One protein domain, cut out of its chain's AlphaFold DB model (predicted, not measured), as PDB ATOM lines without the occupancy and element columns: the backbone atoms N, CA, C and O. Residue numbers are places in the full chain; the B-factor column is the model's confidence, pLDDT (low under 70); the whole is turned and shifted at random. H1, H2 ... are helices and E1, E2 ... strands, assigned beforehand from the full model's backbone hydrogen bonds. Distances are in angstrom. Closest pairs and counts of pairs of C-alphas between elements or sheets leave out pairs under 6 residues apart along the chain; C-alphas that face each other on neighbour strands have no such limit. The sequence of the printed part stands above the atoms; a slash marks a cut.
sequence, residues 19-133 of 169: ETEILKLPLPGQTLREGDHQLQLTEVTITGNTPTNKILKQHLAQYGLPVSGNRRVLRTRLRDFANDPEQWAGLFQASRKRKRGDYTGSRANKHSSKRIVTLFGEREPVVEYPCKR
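AT A GLANCE: This is residues 19 to 133 of the 169 residues of an uncharacterized protein of Sparassis crispa (UniProt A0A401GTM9). A small head, the antiparallel hairpin E1 E2 with H2 packed on E1 and H1 beside H2, continues into a long thin arm: unnamed residues 90 to 110 run out to H4 and 121 to 133 fold back. The 115 printed residues hold E1, E2, H1, H2, H3 and H4 in chain order, class mixed, with under half in named elements. The whole is only just extended, close to loose, with radius of gyration of the C-alphas 20.4 A and spans of 66, 26 and 22 A.

IN THESE COORDINATES: E1, residues 20 to 26, 19.1 A, begins at C-alpha 20 (-13.932, -31.590, -66.714). E2 is 41 to 47, 18.6 A; H2, 71 to 83, 18.4 A; H1, 53 to 63, 15.6 A; H3, 86 to 89, 5.8 A. H4, 111 to 120, 14.2 A, ends at C-alpha 120 (5.313, -53.133, -21.817).

HOW THE PARTS SIT: E1 and E2 are antiparallel at 154 degrees, with N 23 and O 44 within hydrogen-bond range at 2.9 A. The closest C-alphas of E1 and H2, Leu 25 and Ala 82, are 5.7 A apart. H1 and H2 touch, closest C-alphas Asn 53 and Arg 71 at 5.9 A, the same way at a shallow tilt of 32 degrees, only just short of steep. H3 is close to H2 but not clearly touching, C-alphas Phe 81 and Gln 87 at 7.0 A. H4 and H3 are apart. Every O i to N i+4 pair is within range in H1, H2 and H4; H3 is too short for one.

THE WHOLE: The farthest C-alphas, Glu 19 and His 111, are 66.5 A apart. The printed part has no cut. Links E1 to E2 and H3 to H4 are long. Residues 19 to 20, 34 to 37, 48 to 51, 97 to 98 and 125 to 127 are under pLDDT 70.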
ATOM      1  N   GLU A  19     -16.530 -28.816 -69.213       59.69
ATOM      2  CA  GLU A  19     -15.306 -28.481 -68.480       59.69
ATOM      3  C   GLU A  19     -15.118 -29.496 -67.342       59.69
ATOM      4  O   GLU A  19     -15.736 -29.411 -66.274       59.69
ATOM      5  N   THR A  20     -14.332 -30.531 -67.625       63.88
ATOM      6  CA  THR A  20     -13.932 -31.590 -66.714       63.88
ATOM      7  C   THR A  20     -12.687 -31.094 -66.021       63.88
ATOM      8  O   THR A  20     -11.562 -31.262 -66.479       63.88
ATOM      9  N   GLU A  21     -12.892 -30.417 -64.902       72.25
ATOM     10  CA  GLU A  21     -11.788 -29.896 -64.119       72.25
ATOM     11  C   GLU A  21     -11.336 -30.963 -63.120       72.25
ATOM     12  O   GLU A  21     -12.103 -31.395 -62.253       72.25
ATOM     13  N   ILE A  22     -10.091 -31.412 -63.258       75.69
ATOM     14  CA  ILE A  22      -9.467 -32.366 -62.341       75.69
ATOM     15  C   ILE A  22      -8.720 -31.569 -61.275       75.69
ATOM     16  O   ILE A  22      -7.708 -30.931 -61.564       75.69
ATOM     17  N   LEU A  23      -9.204 -31.613 -60.035       77.50
ATOM     18  CA  LEU A  23      -8.545 -30.972 -58.901       77.50
ATOM     19  C   LEU A  23      -7.712 -31.990 -58.132       77.50
ATOM     20  O   LEU A  23      -8.213 -33.041 -57.733       77.50
ATOM     21  N   LYS A  24      -6.439 -31.663 -57.903       78.44
ATOM     22  CA  LYS A  24      -5.523 -32.477 -57.099       78.44
ATOM     23  C   LYS A  24      -5.591 -32.008 -55.655       78.44
ATOM     24  O   LYS A  24      -5.257 -30.866 -55.357       78.44
ATOM     25  N   LEU A  25      -6.047 -32.884 -54.771       81.94
ATOM     26  CA  LEU A  25      -6.233 -32.595 -53.353       81.94
ATOM     27  C   LEU A  25      -5.503 -33.637 -52.503       81.94
ATOM     28  O   LEU A  25      -5.442 -34.791 -52.910       81.94
ATOM     29  N   PRO A  26      -4.975 -33.283 -51.324       81.81
ATOM     30  CA  PRO A  26      -4.372 -34.260 -50.421       81.81
ATOM     31  C   PRO A  26      -5.390 -35.322 -49.984       81.81
ATOM     32  O   PRO A  26      -6.562 -35.014 -49.783       81.81
ATOM     33  N   LEU A  27      -4.957 -36.574 -49.818       80.50
ATOM     34  CA  LEU A  27      -5.822 -37.658 -49.350       80.50
ATOM     35  C   LEU A  27      -6.404 -37.315 -47.965       80.50
ATOM     36  O   LEU A  27      -5.652 -37.061 -47.016       80.50
ATOM     37  N   PRO A  28      -7.739 -37.322 -47.803       72.00
ATOM     38  CA  PRO A  28      -8.349 -37.037 -46.516       72.00
ATOM     39  C   PRO A  28      -8.004 -38.144 -45.515       72.00
ATOM     40  O   PRO A  28      -8.215 -39.324 -45.780       72.00
ATOM     41  N   GLY A  29      -7.499 -37.757 -44.341       70.06
ATOM     42  CA  GLY A  29      -7.140 -38.702 -43.276       70.06
ATOM     43  C   GLY A  29      -5.731 -39.295 -43.370       70.06
ATOM     44  O   GLY A  29      -5.391 -40.126 -42.532       70.06
ATOM     45  N   GLN A  30      -4.910 -38.874 -44.338       78.25
ATOM     46  CA  GLN A  30      -3.519 -39.320 -44.452       78.25
ATOM     47  C   GLN A  30      -2.680 -38.901 -43.222       78.25
ATOM     48  O   GLN A  30      -2.939 -37.864 -42.606       78.25
ATOM     49  N   THR A  31      -1.662 -39.693 -42.877       77.50
ATOM     50  CA  THR A  31      -0.584 -39.316 -41.951       77.50
ATOM     51  C   THR A  31       0.641 -38.832 -42.735       77.50
ATOM     52  O   THR A  31       0.978 -39.373 -43.788       77.50
ATOM     53  N   LEU A  32       1.305 -37.782 -42.254       78.69
ATOM     54  CA  LEU A  32       2.527 -37.264 -42.875       78.69
ATOM     55  C   LEU A  32       3.739 -37.861 -42.153       78.69
ATOM     56  O   LEU A  32       3.820 -37.762 -40.934       78.69
ATOM     57  N   ARG A  33       4.682 -38.478 -42.867       77.31
ATOM     58  CA  ARG A  33       5.898 -39.029 -42.249       77.31
ATOM     59  C   ARG A  33       6.936 -37.941 -41.998       77.31
ATOM     60  O   ARG A  33       7.082 -37.007 -42.780       77.31
ATOM     61  N   GLU A  34       7.669 -38.064 -40.901       67.12
ATOM     62  CA  GLU A  34       8.775 -37.173 -40.569       67.12
ATOM     63  C   GLU A  34       9.951 -37.401 -41.532       67.12
ATOM     64  O   GLU A  34      10.592 -38.446 -41.502       67.12
ATOM     65  N   GLY A  35      10.197 -36.428 -42.417       65.00
ATOM     66  CA  GLY A  35      11.244 -36.468 -43.451       65.00
ATOM     67  C   GLY A  35      10.703 -36.505 -44.885       65.00
ATOM     68  O   GLY A  35      11.313 -35.915 -45.773       65.00
ATOM     69  N   ASP A  36       9.518 -37.083 -45.091       67.25
ATOM     70  CA  ASP A  36       8.852 -37.131 -46.394       67.25
ATOM     71  C   ASP A  36       7.728 -36.091 -46.448       67.25
ATOM     72  O   ASP A  36       6.604 -36.322 -46.007       67.25
ATOM     73  N   HIS A  37       8.009 -34.932 -47.046       64.25
ATOM     74  CA  HIS A  37       7.006 -33.884 -47.288       64.25
ATOM     75  C   HIS A  37       6.056 -34.199 -48.462       64.25
ATOM     76  O   HIS A  37       5.320 -33.325 -48.924       64.25
ATOM     77  N   GLN A  38       6.073 -35.430 -48.976       70.00
ATOM     78  CA  GLN A  38       5.250 -35.839 -50.109       70.00
ATOM     79  C   GLN A  38       3.871 -36.305 -49.638       70.00
ATOM     80  O   GLN A  38       3.694 -37.393 -49.091       70.00
ATOM     81  N   LEU A  39       2.871 -35.460 -49.882       75.00
ATOM     82  CA  LEU A  39       1.469 -35.797 -49.674       75.00
ATOM     83  C   LEU A  39       0.966 -36.681 -50.812       75.00
ATOM     84  O   LEU A  39       1.277 -36.453 -51.980       75.00
ATOM     85  N   GLN A  40       0.154 -37.678 -50.472       76.94
ATOM     86  CA  GLN A  40      -0.550 -38.456 -51.478       76.94
ATOM     87  C   GLN A  40      -1.740 -37.628 -51.954       76.94
ATOM     88  O   GLN A  40      -2.547 -37.154 -51.153       76.94
ATOM     89  N   LEU A  41      -1.834 -37.433 -53.264       80.56
ATOM     90  CA  LEU A  41      -2.877 -36.627 -53.883       80.56
ATOM     91  C   LEU A  41      -3.966 -37.539 -54.451       80.56
ATOM     92  O   LEU A  41      -3.684 -38.564 -55.063       80.56
ATOM     93  N   THR A  42      -5.218 -37.146 -54.259       75.81
ATOM     94  CA  THR A  42      -6.395 -37.692 -54.930       75.81
ATOM     95  C   THR A  42      -6.881 -36.712 -55.973       75.81
ATOM     96  O   THR A  42      -6.927 -35.502 -55.747       75.81
ATOM     97  N   GLU A  43      -7.287 -37.256 -57.107       78.75
ATOM     98  CA  GLU A  43      -7.917 -36.505 -58.176       78.75
ATOM     99  C   GLU A  43      -9.426 -36.459 -57.936       78.75
ATOM    100  O   GLU A  43     -10.106 -37.484 -57.901       78.75
ATOM    101  N   VAL A  44      -9.958 -35.256 -57.741       74.00
ATOM    102  CA  VAL A  44     -11.397 -35.006 -57.669       74.00
ATOM    103  C   VAL A  44     -11.825 -34.393 -58.992       74.00
ATOM    104  O   VAL A  44     -11.510 -33.243 -59.293       74.00
ATOM    105  N   THR A  45     -12.555 -35.169 -59.787       72.94
ATOM    106  CA  THR A  45     -13.158 -34.718 -61.042       72.94
ATOM    107  C   THR A  45     -14.422 -33.906 -60.767       72.94
ATOM    108  O   THR A  45     -15.400 -34.392 -60.193       72.94
ATOM    109  N   ILE A  46     -14.418 -32.646 -61.195       70.81
ATOM    110  CA  ILE A  46     -15.595 -31.780 -61.233       70.81
ATOM    111  C   ILE A  46     -16.045 -31.697 -62.690       70.81
ATOM    112  O   ILE A  46     -15.471 -30.959 -63.481       70.81
ATOM    113  N   THR A  47     -17.084 -32.453 -63.045       70.19
ATOM    114  CA  THR A  47     -17.656 -32.451 -64.398       70.19
ATOM    115  C   THR A  47     -18.926 -31.613 -64.421       70.19
ATOM    116  O   THR A  47     -19.990 -32.074 -64.009       70.19
ATOM    117  N   GLY A  48     -18.867 -30.378 -64.924       67.00
ATOM    118  CA  GLY A  48     -20.066 -29.577 -65.204       67.00
ATOM    119  C   GLY A  48     -21.030 -29.447 -64.011       67.00
ATOM    120  O   GLY A  48     -20.835 -28.610 -63.132       67.00
ATOM    121  N   ASN A  49     -22.097 -30.257 -63.951       62.25
ATOM    122  CA  ASN A  49     -23.088 -30.262 -62.863       62.25
ATOM    123  C   ASN A  49     -22.834 -31.264 -61.724       62.25
ATOM    124  O   ASN A  49     -23.441 -31.123 -60.659       62.25
ATOM    125  N   THR A  50     -21.921 -32.209 -61.895       60.22
ATOM    126  CA  THR A  50     -21.446 -33.109 -60.843       60.22
ATOM    127  C   THR A  50     -20.145 -32.526 -60.279       60.22
ATOM    128  O   THR A  50     -19.390 -31.896 -61.020       60.22
ATOM    129  N   PRO A  51     -19.867 -32.581 -58.965       65.94
ATOM    130  CA  PRO A  51     -20.548 -33.288 -57.877       65.94
ATOM    131  C   PRO A  51     -21.741 -32.542 -57.239       65.94
ATOM    132  O   PRO A  51     -21.851 -31.313 -57.276       65.94
ATOM    133  N   THR A  52     -22.632 -33.313 -56.605       78.62
ATOM    134  CA  THR A  52     -23.783 -32.826 -55.821       78.62
ATOM    135  C   THR A  52     -23.322 -31.958 -54.647       78.62
ATOM    136  O   THR A  52     -22.293 -32.237 -54.036       78.62
ATOM    137  N   ASN A  53     -24.116 -30.953 -54.245       82.00
ATOM    138  CA  ASN A  53     -23.826 -30.113 -53.069       82.00
ATOM    139  C   ASN A  53     -23.456 -30.928 -51.819       82.00
ATOM    140  O   ASN A  53     -22.578 -30.522 -51.069       82.00
ATOM    141  N   LYS A  54     -24.095 -32.085 -51.607       83.06
ATOM    142  CA  LYS A  54     -23.783 -33.002 -50.501       83.06
ATOM    143  C   LYS A  54     -22.324 -33.483 -50.537       83.06
ATOM    144  O   LYS A  54     -21.659 -33.461 -49.511       83.06
ATOM    145  N   ILE A  55     -21.833 -33.847 -51.718       83.38
ATOM    146  CA  ILE A  55     -20.474 -34.355 -51.942       83.38
ATOM    147  C   ILE A  55     -19.453 -33.222 -51.773       83.38
ATOM    148  O   ILE A  55     -18.468 -33.387 -51.063       83.38
ATOM    149  N   LEU A  56     -19.726 -32.029 -52.318       83.50
ATOM    150  CA  LEU A  56     -18.869 -30.848 -52.108       83.50
ATOM    151  C   LEU A  56     -18.735 -30.498 -50.626       83.50
ATOM    152  O   LEU A  56     -17.641 -30.249 -50.129       83.50
ATOM    153  N   LYS A  57     -19.859 -30.510 -49.906       86.31
ATOM    154  CA  LYS A  57     -19.881 -30.266 -48.465       86.31
ATOM    155  C   LYS A  57     -19.089 -31.322 -47.697       86.31
ATOM    156  O   LYS A  57     -18.385 -30.965 -46.761       86.31
ATOM    157  N   GLN A  58     -19.180 -32.587 -48.104       85.19
ATOM    158  CA  GLN A  58     -18.416 -33.681 -47.509       85.19
ATOM    159  C   GLN A  58     -16.908 -33.499 -47.719       85.19
ATOM    160  O   GLN A  58     -16.164 -33.575 -46.746       85.19
ATOM    161  N   HIS A  59     -16.459 -33.181 -48.938       84.25
ATOM    162  CA  HIS A  59     -15.042 -32.906 -49.200       84.25
ATOM    163  C   HIS A  59     -14.532 -31.703 -48.401       84.25
ATOM    164  O   HIS A  59     -13.525 -31.805 -47.708       84.25
ATOM    165  N   LEU A  60     -15.256 -30.580 -48.408       86.38
ATOM    166  CA  LEU A  60     -14.874 -29.407 -47.612       86.38
ATOM    167  C   LEU A  60     -14.824 -29.728 -46.110       86.38
ATOM    168  O   LEU A  60     -13.909 -29.285 -45.418       86.38
ATOM    169  N   ALA A  61     -15.756 -30.542 -45.606       85.31
ATOM    170  CA  ALA A  61     -15.762 -30.979 -44.212       85.31
ATOM    171  C   ALA A  61     -14.558 -31.869 -43.858       85.31
ATOM    172  O   ALA A  61     -14.057 -31.773 -42.736       85.31
ATOM    173  N   GLN A  62     -14.068 -32.696 -44.785       82.88
ATOM    174  CA  GLN A  62     -12.864 -33.508 -44.577       82.88
ATOM    175  C   GLN A  62     -11.619 -32.629 -44.397       82.88
ATOM    176  O   GLN A  62     -10.847 -32.854 -43.467       82.88
ATOM    177  N   TYR A  63     -11.479 -31.575 -45.205       82.81
ATOM    178  CA  TYR A  63     -10.373 -30.610 -45.099       82.81
ATOM    179  C   TYR A  63     -10.587 -29.541 -44.019       82.81
ATOM    180  O   TYR A  63      -9.707 -28.736 -43.734       82.81
ATOM    181  N   GLY A  64     -11.761 -29.525 -43.388       79.62
ATOM    182  CA  GLY A  64     -12.119 -28.558 -42.355       79.62
ATOM    183  C   GLY A  64     -12.389 -27.144 -42.842       79.62
ATOM    184  O   GLY A  64     -12.359 -26.206 -42.048       79.62
ATOM    185  N   LEU A  65     -12.713 -27.016 -44.122       85.75
ATOM    186  CA  LEU A  65     -13.106 -25.770 -44.750       85.75
ATOM    187  C   LEU A  65     -14.583 -25.444 -44.463       85.75
ATOM    188  O   LEU A  65     -15.390 -26.341 -44.191       85.75
ATOM    189  N   PRO A  66     -14.983 -24.164 -44.559       87.50
ATOM    190  CA  PRO A  66     -16.370 -23.757 -44.371       87.50
ATOM    191  C   PRO A  66     -17.330 -24.421 -45.373       87.50
ATOM    192  O   PRO A  66     -17.155 -24.339 -46.590       87.50
ATOM    193  N   VAL A  67     -18.406 -25.009 -44.844       90.00
ATOM    194  CA  VAL A  67     -19.394 -25.820 -45.589       90.00
ATOM    195  C   VAL A  67     -20.638 -25.001 -46.012       90.00
ATOM    196  O   VAL A  67     -21.571 -25.509 -46.639       90.00
ATOM    197  N   SER A  68     -20.679 -23.711 -45.668       89.06
ATOM    198  CA  SER A  68     -21.818 -22.814 -45.907       89.06
ATOM    199  C   SER A  68     -21.836 -22.224 -47.323       89.06
ATOM    200  O   SER A  68     -20.791 -21.934 -47.901       89.06
ATOM    201  N   GLY A  69     -23.028 -21.970 -47.869       87.12
ATOM    202  CA  GLY A  69     -23.211 -21.241 -49.129       87.12
ATOM    203  C   GLY A  69     -23.658 -22.089 -50.323       87.12
ATOM    204  O   GLY A  69     -23.950 -23.281 -50.211       87.12
ATOM    205  N   ASN A  70     -23.740 -21.421 -51.476       87.25
ATOM    206  CA  ASN A  70     -24.219 -21.993 -52.735       87.25
ATOM    207  C   ASN A  70     -23.149 -22.852 -53.420       87.25
ATOM    208  O   ASN A  70     -21.953 -22.659 -53.212       87.25
ATOM    209  N   ARG A  71     -23.579 -23.740 -54.325       83.12
ATOM    210  CA  ARG A  71     -22.705 -24.670 -55.067       83.12
ATOM    211  C   ARG A  71     -21.471 -24.004 -55.675       83.12
ATOM    212  O   ARG A  71     -20.372 -24.529 -55.552       83.12
ATOM    213  N   ARG A  72     -21.655 -22.836 -56.304       85.00
ATOM    214  CA  ARG A  72     -20.566 -22.054 -56.911       85.00
ATOM    215  C   ARG A  72     -19.500 -21.688 -55.880       85.00
ATOM    216  O   ARG A  72     -18.328 -21.909 -56.126       85.00
ATOM    217  N   VAL A  73     -19.922 -21.212 -54.708       88.25
ATOM    218  CA  VAL A  73     -19.023 -20.828 -53.610       88.25
ATOM    219  C   VAL A  73     -18.263 -22.041 -53.074       88.25
ATOM    220  O   VAL A  73     -17.064 -21.951 -52.837       88.25
ATOM    221  N   LEU A  74     -18.938 -23.186 -52.921       87.81
ATOM    222  CA  LEU A  74     -18.293 -24.425 -52.474       87.81
ATOM    223  C   LEU A  74     -17.231 -24.908 -53.474       87.81
ATOM    224  O   LEU A  74     -16.169 -25.351 -53.054       87.81
ATOM    225  N   ARG A  75     -17.496 -24.788 -54.783       86.19
ATOM    226  CA  ARG A  75     -16.516 -25.112 -55.832       86.19
ATOM    227  C   ARG A  75     -15.332 -24.163 -55.824       86.19
ATOM    228  O   ARG A  75     -14.209 -24.639 -55.823       86.19
ATOM    229  N   THR A  76     -15.579 -22.855 -55.782       88.00
ATOM    230  CA  THR A  76     -14.511 -21.852 -55.732       88.00
ATOM    231  C   THR A  76     -13.593 -22.103 -54.542       88.00
ATOM    232  O   THR A  76     -12.404 -22.257 -54.748       88.00
ATOM    233  N   ARG A  77     -14.130 -22.324 -53.334       89.50
ATOM    234  CA  ARG A  77     -13.296 -22.656 -52.163       89.50
ATOM    235  C   ARG A  77     -12.454 -23.915 -52.348       89.50
ATOM    236  O   ARG A  77     -11.332 -23.971 -51.865       89.50
ATOM    237  N   LEU A  78     -13.012 -24.938 -52.992       86.25
ATOM    238  CA  LEU A  78     -12.306 -26.195 -53.226       86.25
ATOM    239  C   LEU A  78     -11.206 -26.026 -54.289       86.25
ATOM    240  O   LEU A  78     -10.146 -26.625 -54.142       86.25
ATOM    241  N   ARG A  79     -11.415 -25.158 -55.291       87.12
ATOM    242  CA  ARG A  79     -10.375 -24.720 -56.240       87.12
ATOM    243  C   ARG A  79      -9.292 -23.892 -55.554       87.12
ATOM    244  O   ARG A  79      -8.120 -24.204 -55.703       87.12
ATOM    245  N   ASP A  80      -9.678 -22.884 -54.777       88.94
ATOM    246  CA  ASP A  80      -8.746 -22.003 -54.064       88.94
ATOM    247  C   ASP A  80      -7.843 -22.820 -53.131       88.94
ATOM    248  O   ASP A  80      -6.633 -22.631 -53.111       88.94
ATOM    249  N   PHE A  81      -8.421 -23.798 -52.429       86.00
ATOM    250  CA  PHE A  81      -7.675 -24.716 -51.573       86.00
ATOM    251  C   PHE A  81      -6.770 -25.687 -52.348       86.00
ATOM    252  O   PHE A  81      -5.706 -26.054 -51.859       86.00
ATOM    253  N   ALA A  82      -7.173 -26.125 -53.544       85.44
ATOM    254  CA  ALA A  82      -6.319 -26.948 -54.403       85.44
ATOM    255  C   ALA A  82      -5.133 -26.149 -54.980       85.44
ATOM    256  O   ALA A  82      -4.069 -26.717 -55.210       85.44
ATOM    257  N   ASN A  83      -5.310 -24.842 -55.189       86.12
ATOM    258  CA  ASN A  83      -4.290 -23.944 -55.732       86.12
ATOM    259  C   ASN A  83      -3.296 -23.424 -54.686       86.12
ATOM    260  O   ASN A  83      -2.270 -22.870 -55.076       86.12
ATOM    261  N   ASP A  84      -3.584 -23.585 -53.393       85.94
ATOM    262  CA  ASP A  84      -2.728 -23.125 -52.297       85.94
ATOM    263  C   ASP A  84      -2.206 -24.302 -51.445       85.94
ATOM    264  O   ASP A  84      -2.821 -24.680 -50.439       85.94
ATOM    265  N   PRO A  85      -1.058 -24.897 -51.828       79.44
ATOM    266  CA  PRO A  85      -0.452 -26.006 -51.099       79.44
ATOM    267  C   PRO A  85       0.006 -25.648 -49.682       79.44
ATOM    268  O   PRO A  85       0.144 -26.547 -48.849       79.44
ATOM    269  N   GLU A  86       0.239 -24.367 -49.364       79.75
ATOM    270  CA  GLU A  86       0.657 -23.970 -48.013       79.75
ATOM    271  C   GLU A  86      -0.450 -24.247 -46.991       79.75
ATOM    272  O   GLU A  86      -0.184 -24.661 -45.856       79.75
ATOM    273  N   GLN A  87      -1.714 -24.129 -47.410       81.00
ATOM    274  CA  GLN A  87      -2.860 -24.450 -46.560       81.00
ATOM    275  C   GLN A  87      -2.926 -25.938 -46.195       81.00
ATOM    276  O   GLN A  87      -3.533 -26.294 -45.178       81.00
ATOM    277  N   TRP A  88      -2.273 -26.820 -46.960       84.75
ATOM    278  CA  TRP A  88      -2.277 -28.260 -46.696       84.75
ATOM    279  C   TRP A  88      -1.460 -28.625 -45.456       84.75
ATOM    280  O   TRP A  88      -1.832 -29.555 -44.741       84.75
ATOM    281  N   ALA A  89      -0.419 -27.857 -45.117       78.00
ATOM    282  CA  ALA A  89       0.316 -28.034 -43.859       78.00
ATOM    283  C   ALA A  89      -0.610 -27.865 -42.638       78.00
ATOM    284  O   ALA A  89      -0.465 -28.542 -41.617       78.00
ATOM    285  N   GLY A  90      -1.637 -27.020 -42.777       77.62
ATOM    286  CA  GLY A  90      -2.686 -26.820 -41.789       77.62
ATOM    287  C   GLY A  90      -3.554 -28.052 -41.513       77.62
ATOM    288  O   GLY A  90      -4.275 -28.035 -40.514       77.62
ATOM    289  N   LEU A  91      -3.482 -29.116 -42.319       80.81
ATOM    290  CA  LEU A  91      -4.251 -30.350 -42.128       80.81
ATOM    291  C   LEU A  91      -3.653 -31.290 -41.070       80.81
ATOM    292  O   LEU A  91      -4.384 -32.126 -40.536       80.81
ATOM    293  N   PHE A  92      -2.369 -31.153 -40.731       83.12
ATOM    294  CA  PHE A  92      -1.648 -32.096 -39.865       83.12
ATOM    295  C   PHE A  92      -1.456 -31.562 -38.445       83.12
ATOM    296  O   PHE A  92      -1.328 -30.356 -38.214       83.12
ATOM    297  N   GLN A  93      -1.478 -32.458 -37.459       80.75
ATOM    298  CA  GLN A  93      -1.122 -32.124 -36.084       80.75
ATOM    299  C   GLN A  93       0.395 -32.112 -35.954       80.75
ATOM    300  O   GLN A  93       1.060 -33.054 -36.370       80.75
ATOM    301  N   ALA A  94       0.936 -31.068 -35.331       77.69
ATOM    302  CA  ALA A  94       2.340 -31.063 -34.952       77.69
ATOM    303  C   ALA A  94       2.625 -32.187 -33.945       77.69
ATOM    304  O   ALA A  94       1.781 -32.519 -33.105       77.69
ATOM    305  N   SER A  95       3.842 -32.731 -34.000       73.38
ATOM    306  CA  SER A  95       4.283 -33.766 -33.069       73.38
ATOM    307  C   SER A  95       4.175 -33.254 -31.634       73.38
ATOM    308  O   SER A  95       4.644 -32.167 -31.272       73.38
ATOM    309  N   ARG A  96       3.515 -34.043 -30.788       72.00
ATOM    310  CA  ARG A  96       3.317 -33.684 -29.389       72.00
ATOM    311  C   ARG A  96       4.616 -33.929 -28.628       72.00
ATOM    312  O   ARG A  96       4.897 -35.046 -28.211       72.00
ATOM    313  N   LYS A  97       5.352 -32.853 -28.339       67.62
ATOM    314  CA  LYS A  97       6.647 -32.894 -27.629       67.62
ATOM    315  C   LYS A  97       6.621 -33.618 -26.269       67.62
ATOM    316  O   LYS A  97       7.660 -34.079 -25.807       67.62
ATOM    317  N   ARG A  98       5.475 -33.661 -25.571       67.00
ATOM    318  CA  ARG A  98       5.335 -34.299 -24.245       67.00
ATOM    319  C   ARG A  98       3.968 -34.970 -24.084       67.00
ATOM    320  O   ARG A  98       2.941 -34.286 -24.157       67.00
ATOM    321  N   LYS A  99       3.939 -36.268 -23.773       71.44
ATOM    322  CA  LYS A  99       2.752 -36.957 -23.244       71.44
ATOM    323  C   LYS A  99       2.820 -36.977 -21.714       71.44
ATOM    324  O   LYS A  99       3.888 -37.090 -21.110       71.44
ATOM    325  N   ARG A 100       1.671 -36.828 -21.046       70.06
ATOM    326  CA  ARG A 100       1.603 -36.949 -19.582       70.06
ATOM    327  C   ARG A 100       1.996 -38.376 -19.196       70.06
ATOM    328  O   ARG A 100       1.441 -39.319 -19.743       70.06
ATOM    329  N   GLY A 101       2.939 -38.512 -18.266       72.50
ATOM    330  CA  GLY A 101       3.486 -39.815 -17.875       72.50
ATOM    331  C   GLY A 101       4.635 -40.318 -18.752       72.50
ATOM    332  O   GLY A 101       5.140 -41.401 -18.477       72.50
ATOM    333  N   ASP A 102       5.095 -39.547 -19.749       72.06
ATOM    334  CA  ASP A 102       6.285 -39.932 -20.514       72.06
ATOM    335  C   ASP A 102       7.520 -40.031 -19.617       72.06
ATOM    336  O   ASP A 102       7.804 -39.159 -18.784       72.06
ATOM    337  N   TYR A 103       8.277 -41.102 -19.843       74.38
ATOM    338  CA  TYR A 103       9.530 -41.398 -19.166       74.38
ATOM    339  C   TYR A 103      10.753 -41.066 -20.027       74.38
ATOM    340  O   TYR A 103      11.763 -41.744 -19.951       74.38
ATOM    341  N   THR A 104      10.703 -40.013 -20.838       73.75
ATOM    342  CA  THR A 104      11.840 -39.606 -21.675       73.75
ATOM    343  C   THR A 104      12.869 -38.763 -20.904       73.75
ATOM    344  O   THR A 104      12.591 -38.210 -19.830       73.75
ATOM    345  N   GLY A 105      14.093 -38.666 -21.439       78.75
ATOM    346  CA  GLY A 105      15.178 -37.859 -20.869       78.75
ATOM    347  C   GLY A 105      15.613 -38.327 -19.477       78.75
ATOM    348  O   GLY A 105      15.763 -39.520 -19.228       78.75
ATOM    349  N   SER A 106      15.775 -37.394 -18.531       77.50
ATOM    350  CA  SER A 106      16.248 -37.708 -17.170       77.50
ATOM    351  C   SER A 106      15.338 -38.667 -16.390       77.50
ATOM    352  O   SER A 106      15.785 -39.315 -15.445       77.50
ATOM    353  N   ARG A 107      14.059 -38.792 -16.777       78.31
ATOM    354  CA  ARG A 107      13.107 -39.716 -16.145       78.31
ATOM    355  C   ARG A 107      13.234 -41.151 -16.650       78.31
ATOM    356  O   ARG A 107      12.805 -42.040 -15.927       78.31
ATOM    357  N   ALA A 108      13.864 -41.378 -17.803       81.88
ATOM    358  CA  ALA A 108      14.040 -42.714 -18.385       81.88
ATOM    359  C   ALA A 108      14.802 -43.655 -17.450       81.88
ATOM    360  O   ALA A 108      14.465 -44.829 -17.322       81.88
ATOM    361  N   ASN A 109      15.769 -43.108 -16.712       84.19
ATOM    362  CA  ASN A 109      16.606 -43.875 -15.798       84.19
ATOM    363  C   ASN A 109      15.960 -44.172 -14.438       84.19
ATOM    364  O   ASN A 109      16.568 -44.878 -13.628       84.19
ATOM    365  N   LYS A 110      14.742 -43.686 -14.163       88.62
ATOM    366  CA  LYS A 110      14.046 -44.008 -12.911       88.62
ATOM    367  C   LYS A 110      13.638 -45.480 -12.876       88.62
ATOM    368  O   LYS A 110      13.234 -46.052 -13.884       88.62
ATOM    369  N   HIS A 111      13.656 -46.066 -11.680       89.12
ATOM    370  CA  HIS A 111      13.263 -47.460 -11.458       89.12
ATOM    371  C   HIS A 111      11.856 -47.773 -12.001       89.12
ATOM    372  O   HIS A 111      11.653 -48.783 -12.668       89.12
ATOM    373  N   SER A 112      10.893 -46.872 -11.778       87.88
ATOM    374  CA  SER A 112       9.529 -47.002 -12.309       87.88
ATOM    375  C   SER A 112       9.498 -47.093 -13.834       87.88
ATOM    376  O   SER A 112       8.733 -47.869 -14.390       87.88
ATOM    377  N   SER A 113      10.340 -46.315 -14.509       85.19
ATOM    378  CA  SER A 113      10.404 -46.242 -15.967       85.19
ATOM    379  C   SER A 113      11.042 -47.490 -16.561       85.19
ATOM    380  O   SER A 113      10.480 -48.070 -17.482       85.19
ATOM    381  N   LYS A 114      12.133 -47.978 -15.959       87.94
ATOM    382  CA  LYS A 114      12.739 -49.268 -16.323       87.94
ATOM    383  C   LYS A 114      11.745 -50.419 -16.169       87.94
ATOM    384  O   LYS A 114      11.635 -51.248 -17.063       87.94
ATOM    385  N   ARG A 115      10.963 -50.423 -15.081       89.00
ATOM    386  CA  ARG A 115       9.914 -51.427 -14.849       89.00
ATOM    387  C   ARG A 115       8.809 -51.377 -15.913       89.00
ATOM    388  O   ARG A 115       8.347 -52.422 -16.358       89.00
ATOM    389  N   ILE A 116       8.394 -50.179 -16.329       85.81
ATOM    390  CA  ILE A 116       7.423 -50.008 -17.421       85.81
ATOM    391  C   ILE A 116       7.989 -50.583 -18.722       85.81
ATOM    392  O   ILE A 116       7.304 -51.370 -19.363       85.81
ATOM    393  N   VAL A 117       9.242 -50.270 -19.060       86.38
ATOM    394  CA  VAL A 117       9.902 -50.814 -20.259       86.38
ATOM    395  C   VAL A 117       9.994 -52.339 -20.206       86.38
ATOM    396  O   VAL A 117       9.699 -52.998 -21.192       86.38
ATOM    397  N   THR A 118      10.319 -52.935 -19.056       88.25
ATOM    398  CA  THR A 118      10.364 -54.404 -18.942       88.25
ATOM    399  C   THR A 118       8.995 -55.073 -19.078       88.25
ATOM    400  O   THR A 118       8.927 -56.205 -19.537       88.25
ATOM    401  N   LEU A 119       7.912 -54.407 -18.658       90.25
ATOM    402  CA  LEU A 119       6.560 -54.979 -18.690       90.25
ATOM    403  C   LEU A 119       5.850 -54.753 -20.027       90.25
ATOM    404  O   LEU A 119       5.090 -55.611 -20.463       90.25
ATOM    405  N   PHE A 120       6.066 -53.593 -20.646       85.25
ATOM    406  CA  PHE A 120       5.313 -53.133 -21.817       85.25
ATOM    407  C   PHE A 120       6.184 -52.930 -23.065       85.25
ATOM    408  O   PHE A 120       5.650 -52.602 -24.119       85.25
ATOM    409  N   GLY A 121       7.499 -53.135 -22.959       85.19
ATOM    410  CA  GLY A 121       8.459 -52.928 -24.040       85.19
ATOM    411  C   GLY A 121       8.951 -51.485 -24.167       85.19
ATOM    412  O   GLY A 121       8.503 -50.561 -23.475       85.19
ATOM    413  N   GLU A 122       9.915 -51.289 -25.066       81.50
ATOM    414  CA  GLU A 122      10.321 -49.953 -25.490       81.50
ATOM    415  C   GLU A 122       9.238 -49.333 -26.371       81.50
ATOM    416  O   GLU A 122       8.582 -50.004 -27.167       81.50
ATOM    417  N   ARG A 123       9.029 -48.028 -26.205       71.62
ATOM    418  CA  ARG A 123       8.027 -47.312 -26.982       71.62
ATOM    419  C   ARG A 123       8.627 -46.897 -28.318       71.62
ATOM    420  O   ARG A 123       9.643 -46.205 -28.330       71.62
ATOM    421  N   GLU A 124       7.948 -47.236 -29.409       70.81
ATOM    422  CA  GLU A 124       8.341 -46.767 -30.735       70.81
ATOM    423  C   GLU A 124       8.225 -45.235 -30.834       70.81
ATOM    424  O   GLU A 124       7.243 -44.644 -30.352       70.81
ATOM    425  N   PRO A 125       9.226 -44.560 -31.427       67.81
ATOM    426  CA  PRO A 125       9.121 -43.143 -31.726       67.81
ATOM    427  C   PRO A 125       7.951 -42.908 -32.689       67.81
ATOM    428  O   PRO A 125       7.742 -43.660 -33.636       67.81
ATOM    429  N   VAL A 126       7.172 -41.853 -32.444       65.88
ATOM    430  CA  VAL A 126       6.101 -41.451 -33.362       65.88
ATOM    431  C   VAL A 126       6.759 -40.790 -34.571       65.88
ATOM    432  O   VAL A 126       7.173 -39.641 -34.475       65.88
ATOM    433  N   VAL A 127       6.867 -41.531 -35.674       69.31
ATOM    434  CA  VAL A 127       7.453 -41.062 -36.947       69.31
ATOM    435  C   VAL A 127       6.409 -40.362 -37.827       69.31
ATOM    436  O   VAL A 127       6.740 -39.754 -38.840       69.31
ATOM    437  N   GLU A 128       5.129 -40.429 -37.456       78.31
ATOM    438  CA  GLU A 128       4.029 -39.960 -38.296       78.31
ATOM    439  C   GLU A 128       3.210 -38.856 -37.613       78.31
ATOM    440  O   GLU A 128       2.774 -38.977 -36.467       78.31
ATOM    441  N   TYR A 129       2.974 -37.771 -38.345       78.81
ATOM    442  CA  TYR A 129       2.108 -36.660 -37.987       78.81
ATOM    443  C   TYR A 129       0.663 -37.000 -38.385       78.81
ATOM    444  O   TYR A 129       0.349 -37.069 -39.580       78.81
ATOM    445  N   PRO A 130      -0.247 -37.218 -37.418       77.69
ATOM    446  CA  PRO A 130      -1.631 -37.551 -37.721       77.69
ATOM    447  C   PRO A 130      -2.378 -36.334 -38.268       77.69
ATOM    448  O   PRO A 130      -2.043 -35.184 -37.958       77.69
ATOM    449  N   CYS A 131      -3.438 -36.556 -39.046       80.19
ATOM    450  CA  CYS A 131      -4.272 -35.442 -39.478       80.19
ATOM    451  C   CYS A 131      -5.054 -34.854 -38.288       80.19
ATOM    452  O   CYS A 131      -5.443 -35.551 -37.346       80.19
ATOM    453  N   LYS A 132      -5.325 -33.543 -38.325       77.62
ATOM    454  CA  LYS A 132      -6.034 -32.822 -37.251       77.62
ATOM    455  C   LYS A 132      -7.383 -33.431 -36.904       77.62
ATOM    456  O   LYS A 132      -7.806 -33.305 -35.759       77.62
ATOM    457  N   ARG A 133      -8.026 -34.083 -37.872       71.44
ATOM    458  CA  ARG A 133      -9.375 -34.642 -37.743       71.44
ATOM    459  C   ARG A 133      -9.421 -36.152 -37.513       71.44
ATOM    460  O   ARG A 133     -10.483 -36.645 -37.161       71.44
TER     461      ARG A 133